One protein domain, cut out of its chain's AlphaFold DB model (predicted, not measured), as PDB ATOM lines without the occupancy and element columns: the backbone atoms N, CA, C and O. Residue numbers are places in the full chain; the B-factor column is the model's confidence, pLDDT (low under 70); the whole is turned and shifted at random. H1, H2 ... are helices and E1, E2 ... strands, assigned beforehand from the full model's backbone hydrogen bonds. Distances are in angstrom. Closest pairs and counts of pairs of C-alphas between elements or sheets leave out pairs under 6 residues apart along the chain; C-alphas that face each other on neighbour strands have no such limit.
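What this domain is: This is residues 3 to 23 and 220 to 313 of the 321 residues of the protein "Hypothetical protein" of Oppiella nova (UniProt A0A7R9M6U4). With little regular structure, the model is a strongly twisted five-stranded wall, with short helix H1 over its E3 and E4 end and a ribbon of E1 and E5 apart from it. Of 115 printed residues, 42 are in named elements, in order E1 E2 E3 H1 E4 E5 E6 E7, mostly strand. Both sheets, E3-E4-E2-E6-E7 and E1-E5, are antiparallel. It is compact, radius of gyration of the C-alphas 13.6 A, spanning 40 by 30 by 24 A.

Where its parts are: E3 is residues 231 to 235, E4 264 to 267, E2 16 to 22, E6 291 to 297, 20.6 A long, E7 306 to 312, H1 242 to 246, E1 3 to 5, E5 276 to 279. C-alpha 3 is at (27.734, 5.867, 2.387), C-alpha 312 at (28.484, -10.073, 4.202).

How they stand to each other: Within hydrogen-bond range are N 18 and O 295 of E2 and E6, 3.0 A, and N 292 and O 311 of hairpin E6 and E7, 2.8 A. H1 is on the sheet, height 7.8 A; its closest C-alphas to E3 are Leu 243 and Ile 232, 6.4 A. In H1, 0 of 1 O i to N i+4 and 2 of 2 O i to N i+3 pairs are within range.

The domain as a whole: Residues 24 to 219 are cut out; C-alphas 23 and 220 are 30.7 A apart. Links H1 to E4 and E5 to E6 are long. Residues 7 to 23 have pLDDT under 70.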
ATOM      1  N   PHE A   3      27.432   5.224   3.659       83.56
ATOM      2  CA  PHE A   3      27.734   5.867   2.387       83.56
ATOM      3  C   PHE A   3      26.933   5.208   1.271       83.56
ATOM      4  O   PHE A   3      27.017   3.994   1.080       83.56
ATOM      5  N   ILE A   4      26.148   5.995   0.534       78.69
ATOM      6  CA  ILE A   4      25.342   5.504  -0.590       78.69
ATOM      7  C   ILE A   4      25.622   6.359  -1.816       78.69
ATOM      8  O   ILE A   4      25.575   7.584  -1.740       78.69
ATOM      9  N   SER A   5      25.887   5.715  -2.954       83.81
ATOM     10  CA  SER A   5      26.123   6.412  -4.217       83.81
ATOM     11  C   SER A   5      25.585   5.695  -5.453       83.81
ATOM     12  O   SER A   5      25.344   4.484  -5.467       83.81
ATOM     13  N   THR A   6      25.397   6.486  -6.511       82.19
ATOM     14  CA  THR A   6      24.940   6.056  -7.832       82.19
ATOM     15  C   THR A   6      25.990   6.374  -8.895       82.19
ATOM     16  O   THR A   6      26.745   7.345  -8.773       82.19
ATOM     17  N   ASN A   7      26.017   5.580  -9.964       69.12
ATOM     18  CA  ASN A   7      26.703   5.969 -11.191       69.12
ATOM     19  C   ASN A   7      25.776   6.892 -11.992       69.12
ATOM     20  O   ASN A   7      24.558   6.754 -11.939       69.12
ATOM     21  N   ARG A   8      26.327   7.865 -12.732       61.22
ATOM     22  CA  ARG A   8      25.485   8.701 -13.608       61.22
ATOM     23  C   ARG A   8      24.780   7.812 -14.644       61.22
ATOM     24  O   ARG A   8      25.401   6.870 -15.130       61.22
ATOM     25  N   TRP A   9      23.565   8.216 -15.031       53.47
ATOM     26  CA  TRP A   9      22.726   7.628 -16.092       53.47
ATOM     27  C   TRP A   9      21.856   6.406 -15.728       53.47
ATOM     28  O   TRP A   9      21.828   5.437 -16.484       53.47
ATOM     29  N   THR A  10      21.037   6.483 -14.673       52.91
ATOM     30  CA  THR A  10      19.840   5.618 -14.580       52.91
ATOM     31  C   THR A  10      18.632   6.310 -13.958       52.91
ATOM     32  O   THR A  10      18.764   7.313 -13.258       52.91
ATOM     33  N   LEU A  11      17.445   5.760 -14.247       51.78
ATOM     34  CA  LEU A  11      16.173   6.191 -13.676       51.78
ATOM     35  C   LEU A  11      16.203   6.072 -12.151       51.78
ATOM     36  O   LEU A  11      16.598   5.052 -11.585       51.78
ATOM     37  N   ALA A  12      15.788   7.153 -11.510       47.38
ATOM     38  CA  ALA A  12      15.783   7.301 -10.074       47.38
ATOM     39  C   ALA A  12      14.574   6.574  -9.464       47.38
ATOM     40  O   ALA A  12      13.444   6.785  -9.901       47.38
ATOM     41  N   ILE A  13      14.808   5.755  -8.439       52.34
ATOM     42  CA  ILE A  13      13.750   5.209  -7.581       52.34
ATOM     43  C   ILE A  13      13.748   6.066  -6.308       52.34
ATOM     44  O   ILE A  13      14.809   6.541  -5.892       52.34
ATOM     45  N   GLY A  14      12.589   6.313  -5.694       48.94
ATOM     46  CA  GLY A  14      12.598   6.758  -4.300       48.94
ATOM     47  C   GLY A  14      13.276   5.655  -3.490       48.94
ATOM     48  O   GLY A  14      13.045   4.477  -3.759       48.94
ATOM     49  N   VAL A  15      14.188   6.001  -2.586       56.09
ATOM     50  CA  VAL A  15      14.912   4.974  -1.841       56.09
ATOM     51  C   VAL A  15      14.938   5.316  -0.371       56.09
ATOM     52  O   VAL A  15      15.738   6.122   0.099       56.09
ATOM     53  N   LEU A  16      14.095   4.596   0.350       58.62
ATOM     54  CA  LEU A  16      14.335   4.248   1.733       58.62
ATOM     55  C   LEU A  16      15.203   2.991   1.766       58.62
ATOM     56  O   LEU A  16      14.762   1.960   1.263       58.62
ATOM     57  N   ILE A  17      16.418   3.044   2.324       63.72
ATOM     58  CA  ILE A  17      17.218   1.821   2.526       63.72
ATOM     59  C   ILE A  17      16.965   1.243   3.911       63.72
ATOM     60  O   ILE A  17      17.262   1.897   4.911       63.72
ATOM     61  N   VAL A  18      16.510  -0.014   3.954       65.50
ATOM     62  CA  VAL A  18      16.536  -0.833   5.172       65.50
ATOM     63  C   VAL A  18      17.791  -1.690   5.187       65.50
ATOM     64  O   VAL A  18      18.017  -2.474   4.263       65.50
ATOM     65  N   ILE A  19      18.575  -1.582   6.260       66.12
ATOM     66  CA  ILE A  19      19.703  -2.477   6.544       66.12
ATOM     67  C   ILE A  19      19.330  -3.352   7.740       66.12
ATOM     68  O   ILE A  19      19.374  -2.908   8.881       66.12
ATOM     69  N   ASN A  20      18.957  -4.606   7.480       69.69
ATOM     70  CA  ASN A  20      18.682  -5.592   8.531       69.69
ATOM     71  C   ASN A  20      19.953  -6.387   8.840       69.69
ATOM     72  O   ASN A  20      20.375  -7.176   7.992       69.69
ATOM     73  N   SER A  21      20.517  -6.256  10.042       65.88
ATOM     74  CA  SER A  21      21.565  -7.166  10.519       65.88
ATOM     75  C   SER A  21      20.973  -8.542  10.818       65.88
ATOM     76  O   SER A  21      19.998  -8.664  11.564       65.88
ATOM     77  N   VAL A  22      21.578  -9.596  10.270       52.91
ATOM     78  CA  VAL A  22      21.320 -10.961  10.732       52.91
ATOM     79  C   VAL A  22      22.250 -11.206  11.913       52.91
ATOM     80  O   VAL A  22      23.468 -11.326  11.743       52.91
ATOM     81  N   ALA A  23      21.674 -11.259  13.117       43.28
ATOM     82  CA  ALA A  23      22.401 -11.683  14.304       43.28
ATOM     83  C   ALA A  23      23.072 -13.035  14.034       43.28
ATOM     84  O   ALA A  23      22.509 -13.906  13.366       43.28
ATOM     85  N   THR A 220      32.680  10.662  -4.889       78.69
ATOM     86  CA  THR A 220      31.353  10.183  -5.220       78.69
ATOM     87  C   THR A 220      30.426  10.741  -4.146       78.69
ATOM     88  O   THR A 220      30.758  10.709  -2.963       78.69
ATOM     89  N   ARG A 221      29.322  11.371  -4.551       87.25
ATOM     90  CA  ARG A 221      28.432  12.045  -3.603       87.25
ATOM     91  C   ARG A 221      27.798  11.000  -2.689       87.25
ATOM     92  O   ARG A 221      27.261  10.016  -3.193       87.25
ATOM     93  N   ASN A 222      27.848  11.240  -1.382       91.31
ATOM     94  CA  ASN A 222      27.087  10.467  -0.415       91.31
ATOM     95  C   ASN A 222      25.640  10.979  -0.398       91.31
ATOM     96  O   ASN A 222      25.390  12.104   0.029       91.31
ATOM     97  N   PHE A 223      24.692  10.170  -0.864       92.94
ATOM     98  CA  PHE A 223      23.262  10.502  -0.825       92.94
ATOM     99  C   PHE A 223      22.608  10.171   0.526       92.94
ATOM    100  O   PHE A 223      21.446  10.505   0.745       92.94
ATOM    101  N   ALA A 224      23.358   9.528   1.426       93.06
ATOM    102  CA  ALA A 224      22.957   9.195   2.788       93.06
ATOM    103  C   ALA A 224      23.591  10.113   3.850       93.06
ATOM    104  O   ALA A 224      23.463   9.831   5.039       93.06
ATOM    105  N   SER A 225      24.294  11.185   3.460       93.38
ATOM    106  CA  SER A 225      24.867  12.108   4.441       93.38
ATOM    107  C   SER A 225      23.819  13.078   4.986       93.38
ATOM    108  O   SER A 225      22.957  13.581   4.256       93.38
ATOM    109  N   HIS A 226      23.947  13.400   6.271       94.44
ATOM    110  CA  HIS A 226      23.173  14.455   6.923       94.44
ATOM    111  C   HIS A 226      23.339  15.802   6.195       94.44
ATOM    112  O   HIS A 226      22.364  16.517   5.985       94.44
ATOM    113  N   GLU A 227      24.552  16.121   5.725       93.25
ATOM    114  CA  GLU A 227      24.836  17.344   4.956       93.25
ATOM    115  C   GLU A 227      24.096  17.420   3.614       93.25
ATOM    116  O   GLU A 227      23.813  18.516   3.134       93.25
ATOM    117  N   CYS A 228      23.762  16.279   2.999       93.25
ATOM    118  CA  CYS A 228      22.947  16.261   1.787       93.25
ATOM    119  C   CYS A 228      21.452  16.490   2.084       93.25
ATOM    120  O   CYS A 228      20.707  16.853   1.179       93.25
ATOM    121  N   GLY A 229      21.010  16.282   3.331       94.31
ATOM    122  CA  GLY A 229      19.599  16.288   3.730       94.31
ATOM    123  C   GLY A 229      18.968  14.896   3.851       94.31
ATOM    124  O   GLY A 229      17.745  14.793   3.885       94.31
ATOM    125  N   ALA A 230      19.769  13.824   3.909       95.31
ATOM    126  CA  ALA A 230      19.254  12.492   4.224       95.31
ATOM    127  C   ALA A 230      18.747  12.433   5.675       95.31
ATOM    128  O   ALA A 230      19.291  13.106   6.556       95.31
ATOM    129  N   LYS A 231      17.737  11.597   5.945       94.62
ATOM    130  CA  LYS A 231      17.129  11.472   7.279       94.62
ATOM    131  C   LYS A 231      16.851  10.021   7.667       94.62
ATOM    132  O   LYS A 231      16.551   9.178   6.823       94.62
ATOM    133  N   ILE A 232      16.916   9.744   8.968       94.88
ATOM    134  CA  ILE A 232      16.386   8.503   9.538       94.88
ATOM    135  C   ILE A 232      14.873   8.653   9.631       94.88
ATOM    136  O   ILE A 232      14.388   9.638  10.186       94.88
ATOM    137  N   VAL A 233      14.150   7.690   9.071       95.19
ATOM    138  CA  VAL A 233      12.683   7.659   9.094       95.19
ATOM    139  C   VAL A 233      12.172   6.715  10.177       95.19
ATOM    140  O   VAL A 233      11.167   7.019  10.810       95.19
ATOM    141  N   ASP A 234      12.871   5.603  10.419       95.12
ATOM    142  CA  ASP A 234      12.532   4.643  11.474       95.12
ATOM    143  C   ASP A 234      13.748   3.772  11.856       95.12
ATOM    144  O   ASP A 234      14.728   3.692  11.104       95.12
ATOM    145  N   SER A 235      13.706   3.117  13.017       95.25
ATOM    146  CA  SER A 235      14.790   2.286  13.561       95.25
ATOM    147  C   SER A 235      14.342   1.365  14.693       95.25
ATOM    148  O   SER A 235      13.360   1.639  15.379       95.25
ATOM    149  N   ASN A 236      15.110   0.301  14.950       94.62
ATOM    150  CA  ASN A 236      14.819  -0.619  16.048       94.62
ATOM    151  C   ASN A 236      14.793   0.105  17.414       94.62
ATOM    152  O   ASN A 236      15.642   0.965  17.660       94.62
ATOM    153  N   PRO A 237      13.841  -0.211  18.312       96.06
ATOM    154  CA  PRO A 237      13.598   0.578  19.524       96.06
ATOM    155  C   PRO A 237      14.724   0.479  20.563       96.06
ATOM    156  O   PRO A 237      14.804   1.311  21.458       96.06
ATOM    157  N   GLU A 238      15.605  -0.515  20.446       95.38
ATOM    158  CA  GLU A 238      16.806  -0.674  21.274       95.38
ATOM    159  C   GLU A 238      18.005   0.151  20.767       95.38
ATOM    160  O   GLU A 238      19.112   0.006  21.284       95.38
ATOM    161  N   SER A 239      17.824   0.956  19.715       93.62
ATOM    162  CA  SER A 239      18.886   1.778  19.135       93.62
ATOM    163  C   SER A 239      19.028   3.130  19.836       93.62
ATOM    164  O   SER A 239      18.052   3.801  20.161       93.62
ATOM    165  N   GLU A 240      20.273   3.563  20.019       94.62
ATOM    166  CA  GLU A 240      20.604   4.889  20.541       94.62
ATOM    167  C   GLU A 240      21.447   5.660  19.520       94.62
ATOM    168  O   GLU A 240      22.244   5.080  18.780       94.62
ATOM    169  N   SER A 241      21.305   6.990  19.490       94.56
ATOM    170  CA  SER A 241      22.099   7.872  18.617       94.56
ATOM    171  C   SER A 241      22.029   7.511  17.118       94.56
ATOM    172  O   SER A 241      23.002   7.636  16.379       94.56
ATOM    173  N   VAL A 242      20.855   7.093  16.631       93.50
ATOM    174  CA  VAL A 242      20.648   6.580  15.257       93.50
ATOM    175  C   VAL A 242      21.103   7.553  14.166       93.50
ATOM    176  O   VAL A 242      21.729   7.144  13.192       93.50
ATOM    177  N   LEU A 243      20.877   8.858  14.356       93.38
ATOM    178  CA  LEU A 243      21.279   9.909  13.408       93.38
ATOM    179  C   LEU A 243      22.784   9.895  13.080       93.38
ATOM    180  O   LEU A 243      23.176  10.324  11.995       93.38
ATOM    181  N   ARG A 244      23.633   9.367  13.975       92.62
ATOM    182  CA  ARG A 244      25.091   9.315  13.778       92.62
ATOM    183  C   ARG A 244      25.511   8.412  12.619       92.62
ATOM    184  O   ARG A 244      26.612   8.575  12.105       92.62
ATOM    185  N   ILE A 245      24.649   7.509  12.130       92.12
ATOM    186  CA  ILE A 245      24.976   6.747  10.914       92.12
ATOM    187  C   ILE A 245      25.072   7.645   9.672       92.12
ATOM    188  O   ILE A 245      25.820   7.303   8.763       92.12
ATOM    189  N   LEU A 246      24.377   8.788   9.646       93.31
ATOM    190  CA  LEU A 246      24.387   9.749   8.533       93.31
ATOM    191  C   LEU A 246      25.539  10.768   8.630       93.31
ATOM    192  O   LEU A 246      25.698  11.603   7.739       93.31
ATOM    193  N   ASN A 247      26.320  10.724   9.715       89.62
ATOM    194  CA  ASN A 247      27.490  11.570   9.929       89.62
ATOM    195  C   ASN A 247      28.772  10.851   9.462       89.62
ATOM    196  O   ASN A 247      28.865   9.619   9.502       89.62
ATOM    197  N   GLU A 248      29.761  11.634   9.030       86.00
ATOM    198  CA  GLU A 248      31.095  11.154   8.636       86.00
ATOM    199  C   GLU A 248      32.116  11.256   9.786       86.00
ATOM    200  O   GLU A 248      33.223  10.731   9.677       86.00
ATOM    201  N   GLN A 249      31.746  11.893  10.906       85.38
ATOM    202  CA  GLN A 249      32.569  11.951  12.118       85.38
ATOM    203  C   GLN A 249      32.851  10.544  12.662       85.38
ATOM    204  O   GLN A 249      31.940   9.739  12.853       85.38
ATOM    205  N   THR A 250      34.127  10.256  12.916       84.75
ATOM    206  CA  THR A 250      34.621   8.945  13.370       84.75
ATOM    207  C   THR A 250      34.256   8.623  14.812       84.75
ATOM    208  O   THR A 250      34.134   7.453  15.166       84.75
ATOM    209  N   ASP A 251      34.067   9.666  15.618       85.25
ATOM    210  CA  ASP A 251      33.985   9.588  17.077       85.25
ATOM    211  C   ASP A 251      32.528   9.465  17.562       85.25
ATOM    212  O   ASP A 251      32.267   9.247  18.743       85.25
ATOM    213  N   GLU A 252      31.565   9.594  16.643       87.62
ATOM    214  CA  GLU A 252      30.135   9.461  16.903       87.62
ATOM    215  C   GLU A 252      29.567   8.229  16.187       87.62
ATOM    216  O   GLU A 252      29.756   8.037  14.985       87.62
ATOM    217  N   TYR A 253      28.796   7.409  16.898       87.69
ATOM    218  CA  TYR A 253      28.202   6.199  16.332       87.69
ATOM    219  C   TYR A 253      26.806   5.907  16.884       87.69
ATOM    220  O   TYR A 253      26.425   6.355  17.964       87.69
ATOM    221  N   MET A 254      26.033   5.142  16.111       91.06
ATOM    222  CA  MET A 254      24.791   4.535  16.579       91.06
ATOM    223  C   MET A 254      25.129   3.329  17.450       91.06
ATOM    224  O   MET A 254      25.908   2.465  17.043       91.06
ATOM    225  N   LEU A 255      24.496   3.251  18.614       90.56
ATOM    226  CA  LEU A 255      24.597   2.121  19.525       90.56
ATOM    227  C   LEU A 255      23.408   1.172  19.351       90.56
ATOM    228  O   LEU A 255      22.305   1.569  18.973       90.56
ATOM    229  N   ASN A 256      23.663  -0.110  19.598       91.75
ATOM    230  CA  ASN A 256      22.660  -1.169  19.575       91.75
ATOM    231  C   ASN A 256      23.152  -2.343  20.442       91.75
ATOM    232  O   ASN A 256      24.312  -2.745  20.293       91.75
ATOM    233  N   PRO A 257      22.323  -2.939  21.316       89.12
ATOM    234  CA  PRO A 257      22.706  -4.131  22.064       89.12
ATOM    235  C   PRO A 257      23.058  -5.296  21.132       89.12
ATOM    236  O   PRO A 257      22.310  -5.604  20.209       89.12
ATOM    237  N   CYS A 258      24.135  -6.036  21.411       83.19
ATOM    238  CA  CYS A 258      24.615  -7.127  20.539       83.19
ATOM    239  C   CYS A 258      23.612  -8.283  20.315       83.19
ATOM    240  O   CYS A 258      23.842  -9.133  19.456       83.19
ATOM    241  N   LYS A 259      22.535  -8.347  21.110       85.69
ATOM    242  CA  LYS A 259      21.438  -9.325  20.991       85.69
ATOM    243  C   LYS A 259      20.215  -8.781  20.237       85.69
ATOM    244  O   LYS A 259      19.326  -9.563  19.916       85.69
ATOM    245  N   ALA A 260      20.143  -7.473  19.995       88.12
ATOM    246  CA  ALA A 260      19.030  -6.845  19.298       88.12
ATOM    247  C   ALA A 260      19.111  -7.107  17.787       88.12
ATOM    248  O   ALA A 260      20.192  -7.252  17.205       88.12
ATOM    249  N   LYS A 261      17.951  -7.145  17.125       89.12
ATOM    250  CA  LYS A 261      17.888  -7.189  15.664       89.12
ATOM    251  C   LYS A 261      18.054  -5.766  15.134       89.12
ATOM    252  O   LYS A 261      17.076  -5.039  15.009       89.12
ATOM    253  N   ILE A 262      19.289  -5.395  14.808       89.50
ATOM    254  CA  ILE A 262      19.617  -4.062  14.286       89.50
ATOM    255  C   ILE A 262      18.900  -3.835  12.949       89.50
ATOM    256  O   ILE A 262      19.143  -4.575  11.985       89.50
ATOM    257  N   TRP A 263      18.054  -2.809  12.885       92.19
ATOM    258  CA  TRP A 263      17.467  -2.303  11.645       92.19
ATOM    259  C   TRP A 263      17.223  -0.795  11.728       92.19
ATOM    260  O   TRP A 263      16.945  -0.250  12.794       92.19
ATOM    261  N   PHE A 264      17.336  -0.123  10.587       93.38
ATOM    262  CA  PHE A 264      17.038   1.297  10.418       93.38
ATOM    263  C   PHE A 264      16.614   1.566   8.976       93.38
ATOM    264  O   PHE A 264      16.954   0.789   8.080       93.38
ATOM    265  N   VAL A 265      15.888   2.663   8.773       94.00
ATOM    266  CA  VAL A 265      15.322   3.097   7.495       94.00
ATOM    267  C   VAL A 265      15.830   4.506   7.187       94.00
ATOM    268  O   VAL A 265      15.556   5.440   7.942       94.00
ATOM    269  N   VAL A 266      16.577   4.664   6.091       94.81
ATOM    270  CA  VAL A 266      17.150   5.960   5.672       94.81
ATOM    271  C   VAL A 266      16.477   6.459   4.406       94.81
ATOM    272  O   VAL A 266      16.614   5.808   3.375       94.81
ATOM    273  N   GLU A 267      15.828   7.620   4.462       94.00
ATOM    274  CA  GLU A 267      15.420   8.370   3.269       94.00
ATOM    275  C   GLU A 267      16.612   9.194   2.766       94.00
ATOM    276  O   GLU A 267      17.216   9.965   3.520       94.00
ATOM    277  N   LEU A 268      16.973   8.994   1.499       92.88
ATOM    278  CA  LEU A 268      18.083   9.692   0.849       92.88
ATOM    279  C   LEU A 268      17.692  11.119   0.447       92.88
ATOM    280  O   LEU A 268      16.538  11.389   0.127       92.88
ATOM    281  N   CYS A 269      18.675  12.019   0.390       93.12
ATOM    282  CA  CYS A 269      18.454  13.421   0.006       93.12
ATOM    283  C   CYS A 269      17.942  13.617  -1.432       93.12
ATOM    284  O   CYS A 269      17.345  14.645  -1.743       93.12
ATOM    285  N   GLU A 270      18.209  12.660  -2.321       90.88
ATOM    286  CA  GLU A 270      17.729  12.654  -3.700       90.88
ATOM    287  C   GLU A 270      17.317  11.230  -4.089       90.88
ATOM    288  O   GLU A 270      17.941  10.244  -3.691       90.88
ATOM    289  N   THR A 271      16.281  11.143  -4.916       86.38
ATOM    290  CA  THR A 271      15.836   9.945  -5.634       86.38
ATOM    291  C   THR A 271      17.007   9.413  -6.478       86.38
ATOM    292  O   THR A 271      17.499  10.119  -7.360       86.38
ATOM    293  N   VAL A 272      17.484   8.184  -6.238       85.12
ATOM    294  CA  VAL A 272      18.663   7.605  -6.924       85.12
ATOM    295  C   VAL A 272      18.542   6.092  -7.101       85.12
ATOM    296  O   VAL A 272      17.816   5.430  -6.372       85.12
ATOM    297  N   GLN A 273      19.309   5.512  -8.030       83.12
ATOM    298  CA  GLN A 273      19.532   4.064  -8.055       83.12
ATOM    299  C   GLN A 273      20.826   3.724  -7.283       83.12
ATOM    300  O   GLN A 273      21.914   4.053  -7.768       83.12
ATOM    301  N   PRO A 274      20.760   3.102  -6.091       79.81
ATOM    302  CA  PRO A 274      21.940   2.821  -5.277       79.81
ATOM    303  C   PRO A 274      22.787   1.709  -5.909       79.81
ATOM    304  O   PRO A 274      22.361   0.560  -6.007       79.81
ATOM    305  N   MET A 275      24.008   2.059  -6.318       80.88
ATOM    306  CA  MET A 275      24.976   1.137  -6.928       80.88
ATOM    307  C   MET A 275      26.051   0.696  -5.934       80.88
ATOM    308  O   MET A 275      26.507  -0.451  -5.969       80.88
ATOM    309  N   HIS A 276      26.454   1.595  -5.036       84.50
ATOM    310  CA  HIS A 276      27.424   1.324  -3.982       84.50
ATOM    311  C   HIS A 276      26.842   1.742  -2.638       84.50
ATOM    312  O   HIS A 276      26.306   2.843  -2.501       84.50
ATOM    313  N   ILE A 277      26.927   0.828  -1.672       85.81
ATOM    314  CA  ILE A 277      26.451   0.986  -0.301       85.81
ATOM    315  C   ILE A 277      27.580   0.488   0.593       85.81
ATOM    316  O   ILE A 277      27.951  -0.686   0.521       85.81
ATOM    317  N   GLU A 278      28.120   1.373   1.420       86.88
ATOM    318  CA  GLU A 278      29.200   1.070   2.352       86.88
ATOM    319  C   GLU A 278      28.739   1.394   3.773       86.88
ATOM    320  O   GLU A 278      28.177   2.457   4.037       86.88
ATOM    321  N   LEU A 279      28.970   0.458   4.692       84.25
ATOM    322  CA  LEU A 279      28.713   0.635   6.116       84.25
ATOM    323  C   LEU A 279      30.058   0.603   6.835       84.25
ATOM    324  O   LEU A 279      30.700  -0.447   6.908       84.25
ATOM    325  N   ALA A 280      30.484   1.756   7.341       83.62
ATOM    326  CA  ALA A 280      31.749   1.906   8.038       83.62
ATOM    327  C   ALA A 280      31.540   1.895   9.555       83.62
ATOM    328  O   ALA A 280      30.710   2.636  10.098       83.62
ATOM    329  N   ASN A 281      32.338   1.059  10.214       83.88
ATOM    330  CA  ASN A 281      32.466   0.981  11.658       83.88
ATOM    331  C   ASN A 281      33.898   1.382  12.036       83.88
ATOM    332  O   ASN A 281      34.844   0.718  11.610       83.88
ATOM    333  N   PHE A 282      34.029   2.466  12.798       83.00
ATOM    334  CA  PHE A 282      35.308   3.043  13.222       83.00
ATOM    335  C   PHE A 282      35.628   2.772  14.704       83.00
ATOM    336  O   PHE A 282      36.743   3.038  15.141       83.00
ATOM    337  N   GLU A 283      34.690   2.199  15.466       81.69
ATOM    338  CA  GLU A 283      34.872   1.886  16.886       81.69
ATOM    339  C   GLU A 283      35.569   0.525  17.049       81.69
ATOM    340  O   GLU A 283      34.982  -0.532  16.785       81.69
ATOM    341  N   LEU A 284      36.827   0.556  17.497       78.12
ATOM    342  CA  LEU A 284      37.726  -0.594  17.625       78.12
ATOM    343  C   LEU A 284      37.155  -1.726  18.497       78.12
ATOM    344  O   LEU A 284      37.417  -2.902  18.220       78.12
ATOM    345  N   TYR A 285      36.381  -1.377  19.528       80.00
ATOM    346  CA  TYR A 285      35.842  -2.321  20.512       80.00
ATOM    347  C   TYR A 285      34.437  -2.842  20.179       80.00
ATOM    348  O   TYR A 285      33.903  -3.687  20.899       80.00
ATOM    349  N   SER A 286      33.832  -2.382  19.082       78.94
ATOM    350  CA  SER A 286      32.475  -2.772  18.697       78.94
ATOM    351  C   SER A 286      32.433  -4.024  17.808       78.94
ATOM    352  O   SER A 286      33.338  -4.324  17.022       78.94
ATOM    353  N   SER A 287      31.336  -4.779  17.898       81.81
ATOM    354  CA  SER A 287      31.088  -5.921  17.017       81.81
ATOM    355  C   SER A 287      30.634  -5.469  15.627       81.81
ATOM    356  O   SER A 287      29.655  -4.738  15.499       81.81
ATOM    357  N   VAL A 288      31.269  -5.981  14.570       80.00
ATOM    358  CA  VAL A 288      30.794  -5.800  13.187       80.00
ATOM    359  C   VAL A 288      29.656  -6.801  12.901       80.00
ATOM    360  O   VAL A 288      29.849  -7.997  13.147       80.00
ATOM    361  N   PRO A 289      28.495  -6.379  12.356       77.62
ATOM    362  CA  PRO A 289      27.419  -7.301  11.980       77.62
ATOM    363  C   PRO A 289      27.917  -8.286  10.918       77.62
ATOM    364  O   PRO A 289      28.540  -7.864   9.947       77.62
ATOM    365  N   LYS A 290      27.669  -9.596  11.065       82.00
ATOM    366  CA  LYS A 290      28.223 -10.608  10.138       82.00
ATOM    367  C   LYS A 290      27.686 -10.435   8.718       82.00
ATOM    368  O   LYS A 290      28.453 -10.412   7.758       82.00
ATOM    369  N   GLU A 291      26.370 -10.317   8.591       84.19
ATOM    370  CA  GLU A 291      25.659 -10.207   7.322       84.19
ATOM    371  C   GLU A 291      24.490  -9.240   7.467       84.19
ATOM    372  O   GLU A 291      23.891  -9.143   8.539       84.19
ATOM    373  N   PHE A 292      24.147  -8.557   6.381       85.81
ATOM    374  CA  PHE A 292      23.004  -7.661   6.332       85.81
ATOM    375  C   PHE A 292      22.225  -7.793   5.024       85.81
ATOM    376  O   PHE A 292      22.793  -8.039   3.956       85.81
ATOM    377  N   ASN A 293      20.907  -7.634   5.117       88.25
ATOM    378  CA  ASN A 293      20.018  -7.541   3.963       88.25
ATOM    379  C   ASN A 293      19.751  -6.070   3.647       88.25
ATOM    380  O   ASN A 293      19.503  -5.291   4.568       88.25
ATOM    381  N   ILE A 294      19.767  -5.731   2.360       87.75
ATOM    382  CA  ILE A 294      19.495  -4.392   1.842       87.75
ATOM    383  C   ILE A 294      18.169  -4.429   1.078       87.75
ATOM    384  O   ILE A 294      17.989  -5.249   0.172       87.75
ATOM    385  N   GLN A 295      17.250  -3.535   1.426       88.88
ATOM    386  CA  GLN A 295      15.954  -3.366   0.764       88.88
ATOM    387  C   GLN A 295      15.717  -1.895   0.412       88.88
ATOM    388  O   GLN A 295      16.250  -1.024   1.093       88.88
ATOM    389  N   ALA A 296      14.931  -1.646  -0.635       90.19
ATOM    390  CA  ALA A 296      14.558  -0.326  -1.136       90.19
ATOM    391  C   ALA A 296      13.036  -0.197  -1.307       90.19
ATOM    392  O   ALA A 296      12.367  -1.171  -1.658       90.19
ATOM    393  N   SER A 297      12.505   1.003  -1.096       90.69
ATOM    394  CA  SER A 297      11.134   1.388  -1.457       90.69
ATOM    395  C   SER A 297      11.066   2.883  -1.758       90.69
ATOM    396  O   SER A 297      11.880   3.649  -1.235       90.69
ATOM    397  N   ASP A 298      10.102   3.279  -2.587       89.00
ATOM    398  CA  ASP A 298       9.848   4.653  -3.011       89.00
ATOM    399  C   ASP A 298       9.091   5.501  -1.982       89.00
ATOM    400  O   ASP A 298       9.187   6.727  -2.027       89.00
ATOM    401  N   HIS A 299       8.403   4.869  -1.027       87.56
ATOM    402  CA  HIS A 299       7.644   5.537   0.030       87.56
ATOM    403  C   HIS A 299       7.721   4.797   1.377       87.56
ATOM    404  O   HIS A 299       8.019   3.605   1.445       87.56
ATOM    405  N   TYR A 300       7.428   5.509   2.470       87.94
ATOM    406  CA  TYR A 300       7.304   4.949   3.820       87.94
ATOM    407  C   TYR A 300       6.053   5.504   4.521       87.94
ATOM    408  O   TYR A 300       5.779   6.696   4.369       87.94
ATOM    409  N   PRO A 301       5.333   4.705   5.332       93.62
ATOM    410  CA  PRO A 301       5.495   3.261   5.532       93.62
ATOM    411  C   PRO A 301       5.141   2.447   4.282       93.62
ATOM    412  O   PRO A 301       4.299   2.854   3.490       93.62
ATOM    413  N   THR A 302       5.754   1.274   4.125       91.31
ATOM    414  CA  THR A 302       5.478   0.359   3.005       91.31
ATOM    415  C   THR A 302       5.597  -1.103   3.431       91.31
ATOM    416  O   THR A 302       6.271  -1.438   4.413       91.31
ATOM    417  N   ARG A 303       4.939  -1.989   2.680       89.75
ATOM    418  CA  ARG A 303       5.061  -3.451   2.808       89.75
ATOM    419  C   ARG A 303       5.832  -4.061   1.631       89.75
ATOM    420  O   ARG A 303       6.390  -5.146   1.779       89.75
ATOM    421  N   ASP A 304       5.927  -3.337   0.517       89.06
ATOM    422  CA  ASP A 304       6.390  -3.833  -0.780       89.06
ATOM    423  C   ASP A 304       7.865  -3.476  -1.015       89.06
ATOM    424  O   ASP A 304       8.243  -2.670  -1.864       89.06
ATOM    425  N   TRP A 305       8.725  -4.078  -0.194       89.25
ATOM    426  CA  TRP A 305      10.166  -3.837  -0.203       89.25
ATOM    427  C   TRP A 305      10.880  -4.561  -1.353       89.25
ATOM    428  O   TRP A 305      10.954  -5.792  -1.390       89.25
ATOM    429  N   SER A 306      11.525  -3.799  -2.236       87.50
ATOM    430  CA  SER A 306      12.403  -4.326  -3.283       87.50
ATOM    431  C   SER A 306      13.744  -4.775  -2.695       87.50
ATOM    432  O   SER A 306      14.509  -3.970  -2.166       87.50
ATOM    433  N   SER A 307      14.064  -6.066  -2.783       87.81
ATOM    434  CA  SER A 307      15.329  -6.609  -2.267       87.81
ATOM    435  C   SER A 307      16.516  -6.254  -3.171       87.81
ATOM    436  O   SER A 307      16.651  -6.795  -4.267       87.81
ATOM    437  N   LEU A 308      17.424  -5.402  -2.683       84.75
ATOM    438  CA  LEU A 308      18.730  -5.137  -3.314       84.75
ATOM    439  C   LEU A 308      19.762  -6.243  -2.996       84.75
ATOM    440  O   LEU A 308      20.836  -6.331  -3.604       84.75
ATOM    441  N   GLY A 309      19.415  -7.122  -2.054       83.44
ATOM    442  CA  GLY A 309      20.089  -8.382  -1.777       83.44
ATOM    443  C   GLY A 309      20.836  -8.421  -0.446       83.44
ATOM    444  O   GLY A 309      20.929  -7.448   0.301       83.44
ATOM    445  N   LYS A 310      21.387  -9.600  -0.153       85.44
ATOM    446  CA  LYS A 310      22.176  -9.873   1.051       85.44
ATOM    447  C   LYS A 310      23.658  -9.594   0.807       85.44
ATOM    448  O   LYS A 310      24.179  -9.884  -0.275       85.44
ATOM    449  N   ARG A 311      24.353  -9.039   1.798       84.19
ATOM    450  CA  ARG A 311      25.803  -8.803   1.789       84.19
ATOM    451  C   ARG A 311      26.420  -9.272   3.103       84.19
ATOM    452  O   ARG A 311      25.793  -9.223   4.156       84.19
ATOM    453  N   ARG A 312      27.667  -9.735   3.034       84.00
ATOM    454  CA  ARG A 312      28.484 -10.073   4.202       84.00
ATOM    455  C   ARG A 312      29.405  -8.899   4.499       84.00
ATOM    456  O   ARG A 312      30.114  -8.452   3.595       84.00
ATOM    457  N   SER A 313      29.415  -8.421   5.737       78.81
ATOM    458  CA  SER A 313      30.332  -7.353   6.133       78.81
ATOM    459  C   SER A 313      31.766  -7.863   6.088       78.81
ATOM    460  O   SER A 313      32.060  -8.991   6.496       78.81
TER     461      SER A 313